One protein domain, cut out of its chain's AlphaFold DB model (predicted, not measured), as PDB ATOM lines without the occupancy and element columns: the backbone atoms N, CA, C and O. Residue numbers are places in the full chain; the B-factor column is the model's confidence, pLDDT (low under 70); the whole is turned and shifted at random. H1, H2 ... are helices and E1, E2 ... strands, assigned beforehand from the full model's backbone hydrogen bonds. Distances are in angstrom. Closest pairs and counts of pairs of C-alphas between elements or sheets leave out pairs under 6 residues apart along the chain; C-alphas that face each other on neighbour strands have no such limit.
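What this domain is: This is residues 37 to 88, 169 to 227 and 277 to 310 of the 326 residues of the protein "Glutamate--cysteine ligase" of Echinostoma caproni (UniProt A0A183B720). Picture a small ladder of two antiparallel strands, E1 and E2, with H2 packed on E1, and beyond it a helical hairpin, H5 and H6; short H4 follows E2 and joins the two parts. H1 crosses H5, and the long unnamed stretch 277 to 310 lies on the H5 and H6 side of the domain. The printed part has 145 residues, with six named helices and two named strands in the order H1 H2 H3 E1 E2 H4 H5 H6; it is mostly helix by its named elements, which hold 72 residues, under half. The whole is compact, with a radius of gyration of the C-alphas of 16.1 A and spans of 45 by 39 by 25 A.

Where its parts are: Start with the sheet: E1 is residues 75 to 79 and E2 is residues 172 to 176, 12.7 A and 12.9 A long. Find C-alpha 75 at (139.020, 114.553, 141.121), where E1 begins. Before it come H1, residues 37 to 47, and H2, residues 55 to 65, each 15.1 A long, and H3, residues 70 to 73. After E2 come H4, residues 177 to 182, and H5, residues 190 to 201, 16.5 A long. H6, the longest, runs 25.6 A over residues 205 to 222 and ends at C-alpha 222, (150.926, 111.579, 140.312).

How they stand to each other: Between E1 and E2, antiparallel at 138 degrees, look for N 76 and O 175, 2.8 A apart, and N 175 and O 76, 2.9 A apart. The closest C-alphas of H2 and E1 are those of Asn 61 and Phe 76, 5.5 A apart, with 6 pairs of C-alphas within 8 A. H3 and H4 only just touch, with 3 pairs of C-alphas within 8 A, the closest at Ala 71 and Val 177, 6.0 A. H5 touches H4 with residues 190 to 192 alone, closest at Leu 190 and Met 181, 4.8 A, at a shallow tilt of 29 degrees, the same way. H6 touches H4 with residues 218 to 222 alone, closest at Ala 222 and Asn 178, 4.6 A, at a shallow tilt of 29 degrees, opposite ways. H5 and H6 form a helical hairpin: they touch, closest at Leu 191 and Leu 215, 6.9 A, at a shallow tilt of 6 degrees, opposite ways. H1 touches H5, closest at Leu 40 and Val 194, 5.9 A, about perpendicular at 74 degrees. Of these four pairs with a tilt, 3 are shallow: mostly aligned packing. H1, H2, H4 and H5 have every O i to N i+4 pair within hydrogen-bond range, H6 has 13 of 14, and H3 is too short for one.

The domain as a whole: The C-alphas farthest apart, Glu 169 and His 280, are 47.6 A apart. Residues 89 to 168 and 228 to 276 are cut out, with C-alpha gaps of 18.9 A and 13.7 A. Of the links printed whole, none is long. Model confidence is under 70 at residues 81 to 88 and 279 to 310.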
ATOM      1  N   ILE A  37     153.953 111.719 126.610       97.38
ATOM      2  CA  ILE A  37     152.894 112.063 125.639       97.38
ATOM      3  C   ILE A  37     153.081 111.298 124.327       97.38
ATOM      4  O   ILE A  37     152.129 110.741 123.770       97.38
ATOM      5  N   LEU A  38     154.322 111.228 123.844       95.88
ATOM      6  CA  LEU A  38     154.671 110.499 122.634       95.88
ATOM      7  C   LEU A  38     154.378 108.997 122.781       95.88
ATOM      8  O   LEU A  38     153.749 108.410 121.896       95.88
ATOM      9  N   LEU A  39     154.764 108.374 123.894       96.00
ATOM     10  CA  LEU A  39     154.500 106.956 124.142       96.00
ATOM     11  C   LEU A  39     153.018 106.676 124.402       96.00
ATOM     12  O   LEU A  39     152.496 105.673 123.915       96.00
ATOM     13  N   LEU A  40     152.320 107.566 125.105       96.19
ATOM     14  CA  LEU A  40     150.886 107.472 125.353       96.19
ATOM     15  C   LEU A  40     150.109 107.511 124.036       96.19
ATOM     16  O   LEU A  40     149.252 106.659 123.816       96.19
ATOM     17  N   SER A  41     150.452 108.419 123.118       95.00
ATOM     18  CA  SER A  41     149.805 108.486 121.800       95.00
ATOM     19  C   SER A  41     149.961 107.176 121.013       95.00
ATOM     20  O   SER A  41     148.992 106.650 120.459       95.00
ATOM     21  N   ARG A  42     151.160 106.578 121.037       92.88
ATOM     22  CA  ARG A  42     151.432 105.281 120.405       92.88
ATOM     23  C   ARG A  42     150.695 104.141 121.098       92.88
ATOM     24  O   ARG A  42     150.160 103.269 120.418       92.88
ATOM     25  N   THR A  43     150.611 104.181 122.424       89.12
ATOM     26  CA  THR A  43     149.883 103.204 123.243       89.12
ATOM     27  C   THR A  43     148.387 103.240 122.930       89.12
ATOM     28  O   THR A  43     147.805 102.192 122.649       89.12
ATOM     29  N   ILE A  44     147.780 104.432 122.864       88.50
ATOM     30  CA  ILE A  44     146.371 104.630 122.483       88.50
ATOM     31  C   ILE A  44     146.096 104.013 121.111       88.50
ATOM     32  O   ILE A  44     145.145 103.245 120.959       88.50
ATOM     33  N   LEU A  45     146.948 104.288 120.119       88.00
ATOM     34  CA  LEU A  45     146.781 103.767 118.760       88.00
ATOM     35  C   LEU A  45     147.020 102.256 118.666       88.00
ATOM     36  O   LEU A  45     146.307 101.561 117.938       88.00
ATOM     37  N   ARG A  46     148.023 101.737 119.384       85.06
ATOM     38  CA  ARG A  46     148.396 100.319 119.360       85.06
ATOM     39  C   ARG A  46     147.347  99.448 120.039       85.06
ATOM     40  O   ARG A  46     147.004  98.400 119.499       85.06
ATOM     41  N   LEU A  47     146.852  99.886 121.194       80.44
ATOM     42  CA  LEU A  47     145.864  99.163 121.996       80.44
ATOM     43  C   LEU A  47     144.418  99.518 121.624       80.44
ATOM     44  O   LEU A  47     143.494  98.896 122.137       80.44
ATOM     45  N   LYS A  48     144.214 100.483 120.713       81.62
ATOM     46  CA  LYS A  48     142.896 101.007 120.316       81.62
ATOM     47  C   LYS A  48     142.062 101.426 121.532       81.62
ATOM     48  O   LYS A  48     140.908 101.020 121.672       81.62
ATOM     49  N   LEU A  49     142.677 102.212 122.417       83.69
ATOM     50  CA  LEU A  49     142.031 102.663 123.646       83.69
ATOM     51  C   LEU A  49     140.870 103.611 123.325       83.69
ATOM     52  O   LEU A  49     141.027 104.564 122.562       83.69
ATOM     53  N   ASN A  50     139.717 103.364 123.939       83.69
ATOM     54  CA  ASN A  50     138.553 104.235 123.892       83.69
ATOM     55  C   ASN A  50     138.514 105.090 125.163       83.69
ATOM     56  O   ASN A  50     138.034 104.640 126.199       83.69
ATOM     57  N   LEU A  51     139.023 106.318 125.065       89.12
ATOM     58  CA  LEU A  51     139.079 107.294 126.161       89.12
ATOM     59  C   LEU A  51     138.021 108.401 126.022       89.12
ATOM     60  O   LEU A  51     138.157 109.462 126.622       89.12
ATOM     61  N   LEU A  52     136.987 108.181 125.204       88.69
ATOM     62  CA  LEU A  52     135.949 109.185 124.971       88.69
ATOM     63  C   LEU A  52     135.096 109.392 126.225       88.69
ATOM     64  O   LEU A  52     134.609 108.417 126.804       88.69
ATOM     65  N   ILE A  53     134.900 110.660 126.577       88.44
ATOM     66  CA  ILE A  53     133.959 111.168 127.579       88.44
ATOM     67  C   ILE A  53     133.256 112.410 126.993       88.44
ATOM     68  O   ILE A  53     133.782 112.989 126.034       88.44
ATOM     69  N   PRO A  54     132.093 112.836 127.520       92.06
ATOM     70  CA  PRO A  54     131.429 114.057 127.061       92.06
ATOM     71  C   PRO A  54     132.335 115.290 127.173       92.06
ATOM     72  O   PRO A  54     133.065 115.443 128.153       92.06
ATOM     73  N   ILE A  55     132.267 116.197 126.190       91.44
ATOM     74  CA  ILE A  55     133.114 117.403 126.164       91.44
ATOM     75  C   ILE A  55     132.864 118.318 127.371       91.44
ATOM     76  O   ILE A  55     133.813 118.851 127.930       91.44
ATOM     77  N   SER A  56     131.623 118.393 127.861       95.06
ATOM     78  CA  SER A  56     131.276 119.132 129.083       95.06
ATOM     79  C   SER A  56     132.066 118.653 130.306       95.06
ATOM     80  O   SER A  56     132.494 119.459 131.127       95.06
ATOM     81  N   LYS A  57     132.344 117.346 130.403       95.50
ATOM     82  CA  LYS A  57     133.172 116.779 131.476       95.50
ATOM     83  C   LYS A  57     134.655 117.083 131.302       95.50
ATOM     84  O   LYS A  57     135.375 117.197 132.291       95.50
ATOM     85  N   VAL A  58     135.112 117.276 130.066       95.69
ATOM     86  CA  VAL A  58     136.453 117.810 129.797       95.69
ATOM     87  C   VAL A  58     136.551 119.266 130.258       95.69
ATOM     88  O   VAL A  58     137.551 119.628 130.872       95.69
ATOM     89  N   ASP A  59     135.519 120.083 130.046       96.75
ATOM     90  CA  ASP A  59     135.501 121.480 130.501       96.75
ATOM     91  C   ASP A  59     135.491 121.584 132.038       96.75
ATOM     92  O   ASP A  59     136.275 122.340 132.620       96.75
ATOM     93  N   GLU A  60     134.690 120.756 132.722       97.94
ATOM     94  CA  GLU A  60     134.709 120.640 134.191       97.94
ATOM     95  C   GLU A  60     136.089 120.195 134.718       97.94
ATOM     96  O   GLU A  60     136.585 120.715 135.727       97.94
ATOM     97  N   ASN A  61     136.751 119.272 134.012       98.31
ATOM     98  CA  ASN A  61     138.119 118.867 134.326       98.31
ATOM     99  C   ASN A  61     139.107 120.028 134.176       98.31
ATOM    100  O   ASN A  61     139.971 120.191 135.035       98.31
ATOM    101  N   MET A  62     138.983 120.850 133.131       97.19
ATOM    102  CA  MET A  62     139.845 122.021 132.937       97.19
ATOM    103  C   MET A  62     139.674 123.042 134.065       97.19
ATOM    104  O   MET A  62     140.668 123.528 134.600       97.19
ATOM    105  N   ALA A  63     138.435 123.313 134.488       97.56
ATOM    106  CA  ALA A  63     138.163 124.183 135.634       97.56
ATOM    107  C   ALA A  63     138.754 123.619 136.940       97.56
ATOM    108  O   ALA A  63     139.294 124.357 137.766       97.56
ATOM    109  N   THR A  64     138.697 122.297 137.123       98.06
ATOM    110  CA  THR A  64     139.296 121.628 138.285       98.06
ATOM    111  C   THR A  64     140.824 121.670 138.247       98.06
ATOM    112  O   THR A  64     141.437 121.936 139.279       98.06
ATOM    113  N   ALA A  65     141.442 121.494 137.075       97.44
ATOM    114  CA  ALA A  65     142.897 121.490 136.893       97.44
ATOM    115  C   ALA A  65     143.573 122.810 137.302       97.44
ATOM    116  O   ALA A  65     144.740 122.802 137.684       97.44
ATOM    117  N   MET A  66     142.846 123.931 137.253       96.12
ATOM    118  CA  MET A  66     143.356 125.252 137.642       96.12
ATOM    119  C   MET A  66     143.409 125.471 139.162       96.12
ATOM    120  O   MET A  66     144.046 126.417 139.626       96.12
ATOM    121  N   LYS A  67     142.740 124.630 139.961       97.69
ATOM    122  CA  LYS A  67     142.711 124.790 141.422       97.69
ATOM    123  C   LYS A  67     144.083 124.482 142.034       97.69
ATOM    124  O   LYS A  67     144.821 123.610 141.571       97.69
ATOM    125  N   ARG A  68     144.417 125.171 143.132       96.50
ATOM    126  CA  ARG A  68     145.646 124.905 143.897       96.50
ATOM    127  C   ARG A  68     145.676 123.439 144.339       96.50
ATOM    128  O   ARG A  68     144.706 122.945 144.896       96.50
ATOM    129  N   ASP A  69     146.807 122.777 144.096       95.31
ATOM    130  CA  ASP A  69     147.048 121.362 144.410       95.31
ATOM    131  C   ASP A  69     146.066 120.365 143.755       95.31
ATOM    132  O   ASP A  69     145.992 119.207 144.174       95.31
ATOM    133  N   ALA A  70     145.391 120.759 142.664       96.81
ATOM    134  CA  ALA A  70     144.505 119.877 141.898       96.81
ATOM    135  C   ALA A  70     145.199 118.590 141.423       96.81
ATOM    136  O   ALA A  70     144.582 117.532 141.405       96.81
ATOM    137  N   ALA A  71     146.497 118.645 141.114       94.00
ATOM    138  CA  ALA A  71     147.263 117.458 140.734       94.00
ATOM    139  C   ALA A  71     147.340 116.389 141.844       94.00
ATOM    140  O   ALA A  71     147.504 115.217 141.532       94.00
ATOM    141  N   ARG A  72     147.225 116.774 143.125       91.75
ATOM    142  CA  ARG A  72     147.267 115.838 144.264       91.75
ATOM    143  C   ARG A  72     145.888 115.505 144.822       91.75
ATOM    144  O   ARG A  72     145.684 114.400 145.302       91.75
ATOM    145  N   GLN A  73     144.980 116.479 144.831       93.50
ATOM    146  CA  GLN A  73     143.704 116.399 145.557       93.50
ATOM    147  C   GLN A  73     142.479 116.477 144.640       93.50
ATOM    148  O   GLN A  73     141.365 116.205 145.075       93.50
ATOM    149  N   GLY A  74     142.661 116.888 143.385       96.38
ATOM    150  CA  GLY A  74     141.575 117.042 142.429       96.38
ATOM    151  C   GLY A  74     141.035 115.694 141.964       96.38
ATOM    152  O   GLY A  74     141.788 114.744 141.747       96.38
ATOM    153  N   LEU A  75     139.719 115.650 141.774       98.00
ATOM    154  CA  LEU A  75     139.020 114.553 141.121       98.00
ATOM    155  C   LEU A  75     138.648 114.977 139.705       98.00
ATOM    156  O   LEU A  75     138.133 116.074 139.495       98.00
ATOM    157  N   PHE A  76     138.902 114.095 138.749       98.25
ATOM    158  CA  PHE A  76     138.710 114.342 137.331       98.25
ATOM    159  C   PHE A  76     137.816 113.265 136.741       98.25
ATOM    160  O   PHE A  76     137.991 112.078 137.014       98.25
ATOM    161  N   TYR A  77     136.873 113.669 135.899       97.12
ATOM    162  CA  TYR A  77     136.082 112.738 135.115       97.12
ATOM    163  C   TYR A  77     136.987 112.011 134.129       97.12
ATOM    164  O   TYR A  77     137.635 112.626 133.279       97.12
ATOM    165  N   PHE A  78     137.018 110.694 134.232       95.19
ATOM    166  CA  PHE A  78     137.826 109.839 133.388       95.19
ATOM    167  C   PHE A  78     137.056 108.584 132.995       95.19
ATOM    168  O   PHE A  78     136.104 108.171 133.654       95.19
ATOM    169  N   ARG A  79     137.453 107.970 131.884       89.12
ATOM    170  CA  ARG A  79     136.804 106.771 131.356       89.12
ATOM    171  C   ARG A  79     136.859 105.612 132.360       89.12
ATOM    172  O   ARG A  79     137.925 105.310 132.891       89.12
ATOM    173  N   GLN A  80     135.748 104.894 132.532       80.56
ATOM    174  CA  GLN A  80     135.731 103.670 133.339       80.56
ATOM    175  C   GLN A  80     136.590 102.560 132.707       80.56
ATOM    176  O   GLN A  80     136.522 102.311 131.498       80.56
ATOM    177  N   GLY A  81     137.378 101.857 133.529       69.62
ATOM    178  CA  GLY A  81     138.412 100.931 133.054       69.62
ATOM    179  C   GLY A  81     137.891  99.741 132.244       69.62
ATOM    180  O   GLY A  81     138.481  99.392 131.223       69.62
ATOM    181  N   HIS A  82     136.743  99.168 132.611       66.06
ATOM    182  CA  HIS A  82     136.150  98.044 131.873       66.06
ATOM    183  C   HIS A  82     135.654  98.427 130.462       66.06
ATOM    184  O   HIS A  82     135.415  97.554 129.632       66.06
ATOM    185  N   ARG A  83     135.540  99.730 130.152       62.44
ATOM    186  CA  ARG A  83     135.117 100.249 128.837       62.44
ATOM    187  C   ARG A  83     136.285 100.782 127.995       62.44
ATOM    188  O   ARG A  83     136.040 101.488 127.015       62.44
ATOM    189  N   LEU A  84     137.534 100.476 128.360       68.62
ATOM    190  CA  LEU A  84     138.744 101.008 127.716       68.62
ATOM    191  C   LEU A  84     139.012 100.500 126.298       68.62
ATOM    192  O   LEU A  84     139.804 101.113 125.588       68.62
ATOM    193  N   THR A  85     138.382  99.414 125.856       57.88
ATOM    194  CA  THR A  85     138.596  98.865 124.508       57.88
ATOM    195  C   THR A  85     137.287  98.736 123.747       57.88
ATOM    196  O   THR A  85     136.286  98.276 124.285       57.88
ATOM    197  N   THR A  86     137.310  99.075 122.460       44.88
ATOM    198  CA  THR A  86     136.139  99.038 121.560       44.88
ATOM    199  C   THR A  86     135.724  97.617 121.139       44.88
ATOM    200  O   THR A  86     134.813  97.455 120.336       44.88
ATOM    201  N   ALA A  87     136.388  96.570 121.637       41.16
ATOM    202  CA  ALA A  87     136.078  95.188 121.291       41.16
ATOM    203  C   ALA A  87     135.264  94.513 122.401       41.16
ATOM    204  O   ALA A  87     135.811  93.781 123.219       41.16
ATOM    205  N   ILE A  88     133.942  94.694 122.373       35.91
ATOM    206  CA  ILE A  88     133.047  93.644 122.862       35.91
ATOM    207  C   ILE A  88     133.131  92.534 121.812       35.91
ATOM    208  O   ILE A  88     132.571  92.655 120.722       35.91
ATOM    209  N   GLU A 169     126.486 108.757 130.427       74.19
ATOM    210  CA  GLU A 169     126.719 109.068 131.842       74.19
ATOM    211  C   GLU A 169     127.336 107.897 132.621       74.19
ATOM    212  O   GLU A 169     128.023 108.096 133.616       74.19
ATOM    213  N   GLU A 170     127.189 106.667 132.128       75.44
ATOM    214  CA  GLU A 170     127.799 105.472 132.725       75.44
ATOM    215  C   GLU A 170     129.186 105.159 132.145       75.44
ATOM    216  O   GLU A 170     129.794 104.139 132.462       75.44
ATOM    217  N   THR A 171     129.688 105.969 131.206       77.88
ATOM    218  CA  THR A 171     130.967 105.679 130.534       77.88
ATOM    219  C   THR A 171     132.179 106.194 131.300       77.88
ATOM    220  O   THR A 171     133.301 105.751 131.033       77.88
ATOM    221  N   TYR A 172     131.977 107.087 132.264       88.75
ATOM    222  CA  TYR A 172     133.036 107.766 132.995       88.75
ATOM    223  C   TYR A 172     132.791 107.721 134.511       88.75
ATOM    224  O   TYR A 172     131.737 107.306 134.982       88.75
ATOM    225  N   THR A 173     133.810 108.062 135.286       92.75
ATOM    226  CA  THR A 173     133.763 108.173 136.748       92.75
ATOM    227  C   THR A 173     134.788 109.208 137.205       92.75
ATOM    228  O   THR A 173     135.656 109.601 136.426       92.75
ATOM    229  N   LEU A 174     134.690 109.668 138.448       96.06
ATOM    230  CA  LEU A 174     135.697 110.535 139.051       96.06
ATOM    231  C   LEU A 174     136.904 109.706 139.499       96.06
ATOM    232  O   LEU A 174     136.747 108.655 140.114       96.06
ATOM    233  N   MET A 175     138.101 110.196 139.191       95.75
ATOM    234  CA  MET A 175     139.371 109.610 139.611       95.75
ATOM    235  C   MET A 175     140.367 110.717 139.955       95.75
ATOM    236  O   MET A 175     140.384 111.780 139.332       95.75
ATOM    237  N   THR A 176     141.231 110.461 140.925       97.75
ATOM    238  CA  THR A 176     142.420 111.276 141.184       97.75
ATOM    239  C   THR A 176     143.433 111.139 140.045       97.75
ATOM    240  O   THR A 176     143.438 110.161 139.293       97.75
ATOM    241  N   VAL A 177     144.366 112.091 139.938       97.81
ATOM    242  CA  VAL A 177     145.495 111.969 138.994       97.81
ATOM    243  C   VAL A 177     146.323 110.714 139.283       97.81
ATOM    244  O   VAL A 177     146.773 110.060 138.344       97.81
ATOM    245  N   ASN A 178     146.481 110.342 140.557       96.31
ATOM    246  CA  ASN A 178     147.157 109.109 140.948       96.31
ATOM    247  C   ASN A 178     146.479 107.879 140.334       96.31
ATOM    248  O   ASN A 178     147.141 107.076 139.685       96.31
ATOM    249  N   GLU A 179     145.160 107.756 140.470       92.44
ATOM    250  CA  GLU A 179     144.407 106.620 139.926       92.44
ATOM    251  C   GLU A 179     144.431 106.597 138.393       92.44
ATOM    252  O   GLU A 179     144.607 105.540 137.790       92.44
ATOM    253  N   ILE A 180     144.335 107.759 137.740       95.94
ATOM    254  CA  ILE A 180     144.423 107.855 136.273       95.94
ATOM    255  C   ILE A 180     145.812 107.424 135.783       95.94
ATOM    256  O   ILE A 180     145.941 106.706 134.790       95.94
ATOM    257  N   MET A 181     146.879 107.855 136.453       95.25
ATOM    258  CA  MET A 181     148.248 107.611 135.999       95.25
ATOM    259  C   MET A 181     148.757 106.231 136.421       95.25
ATOM    260  O   MET A 181     149.198 105.467 135.564       95.25
ATOM    261  N   ASN A 182     148.658 105.894 137.705       88.56
ATOM    262  CA  ASN A 182     149.220 104.686 138.319       88.56
ATOM    263  C   ASN A 182     148.223 103.519 138.400       88.56
ATOM    264  O   ASN A 182     148.626 102.374 138.617       88.56
ATOM    265  N   GLY A 183     146.938 103.791 138.172       85.62
ATOM    266  CA  GLY A 183     145.865 102.808 138.236       85.62
ATOM    267  C   GLY A 183     145.178 102.748 139.598       85.62
ATOM    268  O   GLY A 183     145.633 103.316 140.588       85.62
ATOM    269  N   SER A 184     144.076 102.018 139.623       81.19
ATOM    270  CA  SER A 184     143.254 101.674 140.778       81.19
ATOM    271  C   SER A 184     142.752 100.236 140.608       81.19
ATOM    272  O   SER A 184     143.133  99.544 139.660       81.19
ATOM    273  N   ASP A 185     141.859  99.785 141.482       74.50
ATOM    274  CA  ASP A 185     141.231  98.464 141.345       74.50
ATOM    275  C   ASP A 185     140.345  98.366 140.094       74.50
ATOM    276  O   ASP A 185     140.168  97.296 139.515       74.50
ATOM    277  N   THR A 186     139.804  99.500 139.641       73.75
ATOM    278  CA  THR A 186     138.852  99.563 138.524       73.75
ATOM    279  C   THR A 186     139.462 100.112 137.240       73.75
ATOM    280  O   THR A 186     138.835 100.027 136.179       73.75
ATOM    281  N   PHE A 187     140.677 100.665 137.302       82.19
ATOM    282  CA  PHE A 187     141.354 101.283 136.171       82.19
ATOM    283  C   PHE A 187     142.827 100.859 136.098       82.19
ATOM    284  O   PHE A 187     143.558 101.017 137.065       82.19
ATOM    285  N   PRO A 188     143.324 100.374 134.948       81.69
ATOM    286  CA  PRO A 188     144.694  99.868 134.846       81.69
ATOM    287  C   PRO A 188     145.801 100.917 135.043       81.69
ATOM    288  O   PRO A 188     146.928 100.543 135.351       81.69
ATOM    289  N   GLY A 189     145.509 102.202 134.827       87.50
ATOM    290  CA  GLY A 189     146.495 103.284 134.844       87.50
ATOM    291  C   GLY A 189     147.146 103.528 133.479       87.50
ATOM    292  O   GLY A 189     147.481 102.594 132.746       87.50
ATOM    293  N   LEU A 190     147.365 104.796 133.127       93.56
ATOM    294  CA  LEU A 190     148.034 105.171 131.877       93.56
ATOM    295  C   LEU A 190     149.524 104.800 131.866       93.56
ATOM    296  O   LEU A 190     150.019 104.313 130.848       93.56
ATOM    297  N   LEU A 191     150.243 104.995 132.975       89.94
ATOM    298  CA  LEU A 191     151.668 104.663 133.077       89.94
ATOM    299  C   LEU A 191     151.903 103.157 132.964       89.94
ATOM    300  O   LEU A 191     152.733 102.767 132.138       89.94
ATOM    301  N   PRO A 192     151.161 102.292 133.679       86.12
ATOM    302  CA  PRO A 192     151.251 100.861 133.464       86.12
ATOM    303  C   PRO A 192     151.022 100.472 131.980       86.12
ATOM    304  O   PRO A 192     151.826  99.715 131.422       86.12
ATOM    305  N   LEU A 193     149.994 101.007 131.306       84.88
ATOM    306  CA  LEU A 193     149.737 100.710 129.884       84.88
ATOM    307  C   LEU A 193     150.906 101.131 128.978       84.88
ATOM    308  O   LEU A 193     151.301 100.389 128.074       84.88
ATOM    309  N   VAL A 194     151.487 102.303 129.237       89.62
ATOM    310  CA  VAL A 194     152.654 102.811 128.506       89.62
ATOM    311  C   VAL A 194     153.889 101.941 128.749       89.62
ATOM    312  O   VAL A 194     154.577 101.583 127.794       89.62
ATOM    313  N   ARG A 195     154.159 101.534 129.996       86.06
ATOM    314  CA  ARG A 195     155.269 100.622 130.325       86.06
ATOM    315  C   ARG A 195     155.130  99.291 129.588       86.06
ATOM    316  O   ARG A 195     156.107  98.783 129.041       86.06
ATOM    317  N   HIS A 196     153.914  98.748 129.508       81.69
ATOM    318  CA  HIS A 196     153.648  97.548 128.719       81.69
ATOM    319  C   HIS A 196     153.963  97.762 127.229       81.69
ATOM    320  O   HIS A 196     154.628  96.927 126.614       81.69
ATOM    321  N   TYR A 197     153.544  98.895 126.654       84.00
ATOM    322  CA  TYR A 197     153.843  99.237 125.263       84.00
ATOM    323  C   TYR A 197     155.351  99.349 124.983       84.00
ATOM    324  O   TYR A 197     155.814  98.817 123.973       84.00
ATOM    325  N   VAL A 198     156.121  99.991 125.870       85.81
ATOM    326  CA  VAL A 198     157.587 100.113 125.749       85.81
ATOM    327  C   VAL A 198     158.244  98.732 125.724       85.81
ATOM    328  O   VAL A 198     158.976  98.416 124.787       85.81
ATOM    329  N   ASN A 199     157.899  97.866 126.680       78.25
ATOM    330  CA  ASN A 199     158.460  96.513 126.762       78.25
ATOM    331  C   ASN A 199     158.079  95.637 125.560       78.25
ATOM    332  O   ASN A 199     158.888  94.839 125.088       78.25
ATOM    333  N   ALA A 200     156.858  95.784 125.042       76.44
ATOM    334  CA  ALA A 200     156.405  95.050 123.864       76.44
ATOM    335  C   ALA A 200     157.038  95.560 122.557       76.44
ATOM    336  O   ALA A 200     157.175  94.787 121.609       76.44
ATOM    337  N   SER A 201     157.396  96.846 122.493       79.44
ATOM    338  CA  SER A 201     158.007  97.461 121.307       79.44
ATOM    339  C   SER A 201     159.496  97.130 121.175       79.44
ATOM    340  O   SER A 201     160.006  97.104 120.058       79.44
ATOM    341  N   GLY A 202     160.168  96.823 122.291       73.19
ATOM    342  CA  GLY A 202     161.603  96.541 122.330       73.19
ATOM    343  C   GLY A 202     162.470  97.799 122.198       73.19
ATOM    344  O   GLY A 202     161.969  98.910 122.028       73.19
ATOM    345  N   GLY A 203     163.787  97.626 122.306       79.50
ATOM    346  CA  GLY A 203     164.781  98.700 122.256       79.50
ATOM    347  C   GLY A 203     166.089  98.272 122.922       79.50
ATOM    348  O   GLY A 203     166.155  97.186 123.502       79.50
ATOM    349  N   SER A 204     167.125  99.112 122.847       86.44
ATOM    350  CA  SER A 204     168.328  98.898 123.654       86.44
ATOM    351  C   SER A 204     167.982  99.000 125.140       86.44
ATOM    352  O   SER A 204     167.065  99.730 125.543       86.44
ATOM    353  N   LYS A 205     168.708  98.249 125.966       80.69
ATOM    354  CA  LYS A 205     168.462  98.184 127.409       80.69
ATOM    355  C   LYS A 205     168.601  99.565 128.050       80.69
ATOM    356  O   LYS A 205     167.796  99.929 128.902       80.69
ATOM    357  N   GLU A 206     169.566 100.344 127.580       83.19
ATOM    358  CA  GLU A 206     169.893 101.687 128.048       83.19
ATOM    359  C   GLU A 206     168.751 102.666 127.749       83.19
ATOM    360  O   GLU A 206     168.319 103.412 128.629       83.19
ATOM    361  N   THR A 207     168.194 102.631 126.531       87.50
ATOM    362  CA  THR A 207     167.063 103.491 126.158       87.50
ATOM    363  C   THR A 207     165.804 103.119 126.932       87.50
ATOM    364  O   THR A 207     165.116 104.004 127.440       87.50
ATOM    365  N   VAL A 208     165.502 101.824 127.059       84.75
ATOM    366  CA  VAL A 208     164.350 101.356 127.842       84.75
ATOM    367  C   VAL A 208     164.491 101.795 129.301       84.75
ATOM    368  O   VAL A 208     163.547 102.342 129.867       84.75
ATOM    369  N   GLN A 209     165.678 101.648 129.892       81.38
ATOM    370  CA  GLN A 209     165.952 102.088 131.258       81.38
ATOM    371  C   GLN A 209     165.737 103.597 131.438       81.38
ATOM    372  O   GLN A 209     165.048 103.997 132.376       81.38
ATOM    373  N   LEU A 210     166.265 104.427 130.534       87.38
ATOM    374  CA  LEU A 210     166.067 105.878 130.581       87.38
ATOM    375  C   LEU A 210     164.581 106.254 130.469       87.38
ATOM    376  O   LEU A 210     164.078 107.062 131.246       87.38
ATOM    377  N   VAL A 211     163.845 105.615 129.555       90.44
ATOM    378  CA  VAL A 211     162.391 105.800 129.440       90.44
ATOM    379  C   VAL A 211     161.693 105.427 130.747       90.44
ATOM    380  O   VAL A 211     160.813 106.154 131.202       90.44
ATOM    381  N   HIS A 212     162.087 104.332 131.396       87.00
ATOM    382  CA  HIS A 212     161.519 103.961 132.690       87.00
ATOM    383  C   HIS A 212     161.825 104.991 133.784       87.00
ATOM    384  O   HIS A 212     160.914 105.296 134.551       87.00
ATOM    385  N   GLN A 213     163.024 105.582 133.818       87.25
ATOM    386  CA  GLN A 213     163.356 106.679 134.740       87.25
ATOM    387  C   GLN A 213     162.464 107.907 134.514       87.25
ATOM    388  O   GLN A 213     161.960 108.484 135.478       87.25
ATOM    389  N   TYR A 214     162.201 108.270 133.256       93.94
ATOM    390  CA  TYR A 214     161.244 109.327 132.930       93.94
ATOM    391  C   TYR A 214     159.836 109.002 133.432       93.94
ATOM    392  O   TYR A 214     159.205 109.833 134.076       93.94
ATOM    393  N   LEU A 215     159.344 107.786 133.193       92.31
ATOM    394  CA  LEU A 215     158.014 107.378 133.652       92.31
ATOM    395  C   LEU A 215     157.913 107.339 135.190       92.31
ATOM    396  O   LEU A 215     156.857 107.673 135.723       92.31
ATOM    397  N   ASN A 216     159.001 107.012 135.900       89.81
ATOM    398  CA  ASN A 216     159.051 107.040 137.369       89.81
ATOM    399  C   ASN A 216     158.846 108.458 137.925       89.81
ATOM    400  O   ASN A 216     158.171 108.622 138.937       89.81
ATOM    401  N   LEU A 217     159.374 109.495 137.261       93.56
ATOM    402  CA  LEU A 217     159.111 110.884 137.656       93.56
ATOM    403  C   LEU A 217     157.603 111.181 137.651       93.56
ATOM    404  O   LEU A 217     157.082 111.755 138.608       93.56
ATOM    405  N   LEU A 218     156.902 110.792 136.579       95.75
ATOM    406  CA  LEU A 218     155.463 111.025 136.452       95.75
ATOM    407  C   LEU A 218     154.668 110.214 137.482       95.75
ATOM    408  O   LEU A 218     153.713 110.734 138.051       95.75
ATOM    409  N   GLU A 219     155.081 108.977 137.752       92.94
ATOM    410  CA  GLU A 219     154.498 108.113 138.784       92.94
ATOM    411  C   GLU A 219     154.604 108.728 140.185       92.94
ATOM    412  O   GLU A 219     153.596 108.845 140.891       92.94
ATOM    413  N   CYS A 220     155.801 109.181 140.575       92.69
ATOM    414  CA  CYS A 220     156.017 109.805 141.879       92.69
ATOM    415  C   CYS A 220     155.271 111.145 142.002       92.69
ATOM    416  O   CYS A 220     154.772 111.474 143.077       92.69
ATOM    417  N   ARG A 221     155.145 111.918 140.914       95.75
ATOM    418  CA  ARG A 221     154.351 113.162 140.916       95.75
ATOM    419  C   ARG A 221     152.858 112.901 141.031       95.75
ATOM    420  O   ARG A 221     152.190 113.567 141.816       95.75
ATOM    421  N   ALA A 222     152.339 111.934 140.279       95.50
ATOM    422  CA  ALA A 222     150.926 111.579 140.312       95.50
ATOM    423  C   ALA A 222     150.506 111.014 141.676       95.50
ATOM    424  O   ALA A 222     149.427 111.339 142.156       95.50
ATOM    425  N   SER A 223     151.374 110.230 142.324       94.12
ATOM    426  CA  SER A 223     151.155 109.715 143.686       94.12
ATOM    427  C   SER A 223     151.369 110.753 144.791       94.12
ATOM    428  O   SER A 223     151.035 110.496 145.945       94.12
ATOM    429  N   GLY A 224     151.924 111.924 144.465       93.31
ATOM    430  CA  GLY A 224     152.232 112.979 145.430       93.31
ATOM    431  C   GLY A 224     153.503 112.748 146.252       93.31
ATOM    432  O   GLY A 224     153.779 113.554 147.138       93.31
ATOM    433  N   LYS A 225     154.282 111.696 145.954       92.50
ATOM    434  CA  LYS A 225     155.592 111.432 146.574       92.50
ATOM    435  C   LYS A 225     156.650 112.458 146.152       92.50
ATOM    436  O   LYS A 225     157.524 112.787 146.944       92.50
ATOM    437  N   LEU A 226     156.548 112.984 144.929       95.56
ATOM    438  CA  LEU A 226     157.290 114.164 144.479       95.56
ATOM    439  C   LEU A 226     156.346 115.351 144.301       95.56
ATOM    440  O   LEU A 226     155.223 115.218 143.804       95.56
ATOM    441  N   MET A 227     156.827 116.536 144.665       97.25
ATOM    442  CA  MET A 227     156.112 117.786 144.471       97.25
ATOM    443  C   MET A 227     156.027 118.144 142.984       97.25
ATOM    444  O   MET A 227     156.907 117.846 142.173       97.25
ATOM    445  N   PRO A 277     166.200 110.806 142.893       80.75
ATOM    446  CA  PRO A 277     167.633 110.578 143.055       80.75
ATOM    447  C   PRO A 277     168.304 110.242 141.714       80.75
ATOM    448  O   PRO A 277     167.693 109.668 140.806       80.75
ATOM    449  N   VAL A 278     169.583 110.603 141.583       75.75
ATOM    450  CA  VAL A 278     170.392 110.212 140.423       75.75
ATOM    451  C   VAL A 278     170.699 108.724 140.562       75.75
ATOM    452  O   VAL A 278     171.409 108.311 141.472       75.75
ATOM    453  N   THR A 279     170.130 107.896 139.688       66.44
ATOM    454  CA  THR A 279     170.369 106.449 139.724       66.44
ATOM    455  C   THR A 279     171.453 106.070 138.726       66.44
ATOM    456  O   THR A 279     171.235 106.044 137.515       66.44
ATOM    457  N   HIS A 280     172.629 105.723 139.244       55.84
ATOM    458  CA  HIS A 280     173.677 105.068 138.470       55.84
ATOM    459  C   HIS A 280     173.397 103.558 138.441       55.84
ATOM    460  O   HIS A 280     173.822 102.803 139.306       55.84
ATOM    461  N   GLY A 281     172.615 103.105 137.460       50.84
ATOM    462  CA  GLY A 281     172.677 101.713 136.995       50.84
ATOM    463  C   GLY A 281     172.047 100.597 137.846       50.84
ATOM    464  O   GLY A 281     172.050  99.461 137.377       50.84
ATOM    465  N   ALA A 282     171.464 100.844 139.022       47.72
ATOM    466  CA  ALA A 282     170.837  99.768 139.801       47.72
ATOM    467  C   ALA A 282     169.466  99.360 139.224       47.72
ATOM    468  O   ALA A 282     168.407  99.825 139.639       47.72
ATOM    469  N   ILE A 283     169.496  98.476 138.230       48.84
ATOM    470  CA  ILE A 283     168.335  97.722 137.762       48.84
ATOM    471  C   ILE A 283     168.138  96.560 138.742       48.84
ATOM    472  O   ILE A 283     169.048  95.751 138.901       48.84
ATOM    473  N   LYS A 284     166.951  96.418 139.344       48.06
ATOM    474  CA  LYS A 284     166.494  95.103 139.815       48.06
ATOM    475  C   LYS A 284     165.873  94.393 138.607       48.06
ATOM    476  O   LYS A 284     164.787  94.792 138.184       48.06
ATOM    477  N   PRO A 285     166.559  93.435 137.956       48.47
ATOM    478  CA  PRO A 285     165.957  92.704 136.851       48.47
ATOM    479  C   PRO A 285     164.770  91.881 137.372       48.47
ATOM    480  O   PRO A 285     164.845  91.325 138.466       48.47
ATOM    481  N   ASN A 286     163.717  91.759 136.557       50.38
ATOM    482  CA  ASN A 286     162.578  90.843 136.743       50.38
ATOM    483  C   ASN A 286     161.426  91.296 137.665       50.38
ATOM    484  O   ASN A 286     160.867  90.460 138.379       50.38
ATOM    485  N   ALA A 287     160.981  92.555 137.612       53.03
ATOM    486  CA  ALA A 287     159.624  92.843 138.091       53.03
ATOM    487  C   ALA A 287     158.587  92.173 137.181       53.03
ATOM    488  O   ALA A 287     158.712  92.191 135.950       53.03
ATOM    489  N   ARG A 288     157.553  91.574 137.779       52.38
ATOM    490  CA  ARG A 288     156.478  90.947 137.005       52.38
ATOM    491  C   ARG A 288     155.624  92.044 136.389       52.38
ATOM    492  O   ARG A 288     155.269  93.020 137.037       52.38
ATOM    493  N   CYS A 289     155.254  91.891 135.121       52.66
ATOM    494  CA  CYS A 289     154.345  92.854 134.510       52.66
ATOM    495  C   CYS A 289     153.015  92.868 135.282       52.66
ATOM    496  O   CYS A 289     152.350  91.836 135.366       52.66
ATOM    497  N   ARG A 290     152.564  94.043 135.748       52.28
ATOM    498  CA  ARG A 290     151.227  94.200 136.359       52.28
ATOM    499  C   ARG A 290     150.103  93.753 135.417       52.28
ATOM    500  O   ARG A 290     149.034  93.376 135.877       52.28
ATOM    501  N   PHE A 291     150.368  93.737 134.104       56.16
ATOM    502  CA  PHE A 291     149.445  93.230 133.088       56.16
ATOM    503  C   PHE A 291     149.670  91.791 132.656       56.16
ATOM    504  O   PHE A 291     148.915  91.266 131.853       56.16
ATOM    505  N   ASP A 292     150.748  91.155 133.075       57.28
ATOM    506  CA  ASP A 292     151.028  89.783 132.705       57.28
ATOM    507  C   ASP A 292     151.945  89.179 133.753       57.28
ATOM    508  O   ASP A 292     153.165  89.317 133.685       57.28
ATOM    509  N   LEU A 293     151.341  88.455 134.688       58.47
ATOM    510  CA  LEU A 293     152.064  87.781 135.760       58.47
ATOM    511  C   LEU A 293     153.059  86.724 135.243       58.47
ATOM    512  O   LEU A 293     153.941  86.319 135.993       58.47
ATOM    513  N   SER A 294     152.946  86.300 133.974       59.44
ATOM    514  CA  SER A 294     153.901  85.406 133.301       59.44
ATOM    515  C   SER A 294     154.989  86.134 132.493       59.44
ATOM    516  O   SER A 294     155.899  85.494 131.966       59.44
ATOM    517  N   CYS A 295     154.919  87.463 132.370       54.38
ATOM    518  CA  CYS A 295     155.885  88.251 131.611       54.38
ATOM    519  C   CYS A 295     157.084  88.643 132.482       54.38
ATOM    520  O   CYS A 295     156.964  89.480 133.376       54.38
ATOM    521  N   ASN A 296     158.255  88.107 132.126       60.19
ATOM    522  CA  ASN A 296     159.551  88.431 132.740       60.19
ATOM    523  C   ASN A 296     160.374  89.429 131.902       60.19
ATOM    524  O   ASN A 296     161.570  89.585 132.115       60.19
ATOM    525  N   ARG A 297     159.765  90.064 130.889       58.16
ATOM    526  CA  ARG A 297     160.468  90.998 129.985       58.16
ATOM    527  C   ARG A 297     160.512  92.433 130.507       58.16
ATOM    528  O   ARG A 297     161.171  93.270 129.901       58.16
ATOM    529  N   CYS A 298     159.788  92.733 131.580       56.62
ATOM    530  CA  CYS A 298     159.770  94.059 132.178       56.62
ATOM    531  C   CYS A 298     161.074  94.309 132.950       56.62
ATOM    532  O   CYS A 298     161.398  93.586 133.889       56.62
ATOM    533  N   ILE A 299     161.816  95.347 132.554       53.69
ATOM    534  CA  ILE A 299     163.105  95.733 133.154       53.69
ATOM    535  C   ILE A 299     162.930  96.994 134.018       53.69
ATOM    536  O   ILE A 299     163.690  97.953 133.916       53.69
ATOM    537  N   TYR A 300     161.886  97.042 134.838       52.41
ATOM    538  CA  TYR A 300     161.723  98.100 135.837       52.41
ATOM    539  C   TYR A 300     161.633  97.467 137.217       52.41
ATOM    540  O   TYR A 300     161.213  96.326 137.315       52.41
ATOM    541  N   ALA A 301     162.082  98.152 138.265       48.94
ATOM    542  CA  ALA A 301     161.866  97.680 139.625       48.94
ATOM    543  C   ALA A 301     160.413  98.003 140.011       48.94
ATOM    544  O   ALA A 301     160.008  99.155 139.893       48.94
ATOM    545  N   ASP A 302     159.644  97.003 140.450       44.84
ATOM    546  CA  ASP A 302     158.336  97.202 141.110       44.84
ATOM    547  C   ASP A 302     158.500  97.834 142.504       44.84
ATOM    548  O   ASP A 302     157.524  98.219 143.141       44.84
ATOM    549  N   GLU A 303     159.737  97.947 142.996       47.81
ATOM    550  CA  GLU A 303     160.006  98.687 144.216       47.81
ATOM    551  C   GLU A 303     160.013 100.179 143.926       47.81
ATOM    552  O   GLU A 303     160.839 100.675 143.157       47.81
ATOM    553  N   ASP A 304     159.059 100.846 144.573       49.50
ATOM    554  CA  ASP A 304     158.900 102.283 144.722       49.50
ATOM    555  C   ASP A 304     160.221 103.039 144.538       49.50
ATOM    556  O   ASP A 304     160.966 103.288 145.487       49.50
ATOM    557  N   PHE A 305     160.484 103.487 143.308       47.91
ATOM    558  CA  PHE A 305     161.593 104.392 142.995       47.91
ATOM    559  C   PHE A 305     161.555 105.648 143.882       47.91
ATOM    560  O   PHE A 305     162.567 106.290 144.145       47.91
ATOM    561  N   CYS A 306     160.359 105.969 144.367       46.38
ATOM    562  CA  CYS A 306     160.065 107.073 145.255       46.38
ATOM    563  C   CYS A 306     160.400 106.806 146.743       46.38
ATOM    564  O   CYS A 306     160.296 107.734 147.536       46.38
ATOM    565  N   ASN A 307     160.762 105.576 147.138       43.78
ATOM    566  CA  ASN A 307     161.147 105.223 148.514       43.78
ATOM    567  C   ASN A 307     162.663 104.997 148.660       43.78
ATOM    568  O   ASN A 307     163.109 104.574 149.724       43.78
ATOM    569  N   VAL A 308     163.460 105.231 147.609       45.62
ATOM    570  CA  VAL A 308     164.920 105.114 147.707       45.62
ATOM    571  C   VAL A 308     165.425 106.295 148.545       45.62
ATOM    572  O   VAL A 308     165.297 107.434 148.089       45.62
ATOM    573  N   PRO A 309     165.967 106.070 149.758       36.50
ATOM    574  CA  PRO A 309     166.533 107.153 150.547       36.50
ATOM    575  C   PRO A 309     167.683 107.796 149.760       36.50
ATOM    576  O   PRO A 309     168.363 107.095 149.000       36.50
ATOM    577  N   PRO A 310     167.909 109.115 149.899       38.16
ATOM    578  CA  PRO A 310     169.084 109.743 149.317       38.16
ATOM    579  C   PRO A 310     170.311 108.975 149.813       38.16
ATOM    580  O   PRO A 310     170.545 108.873 151.014       38.16
TER     581      PRO A 310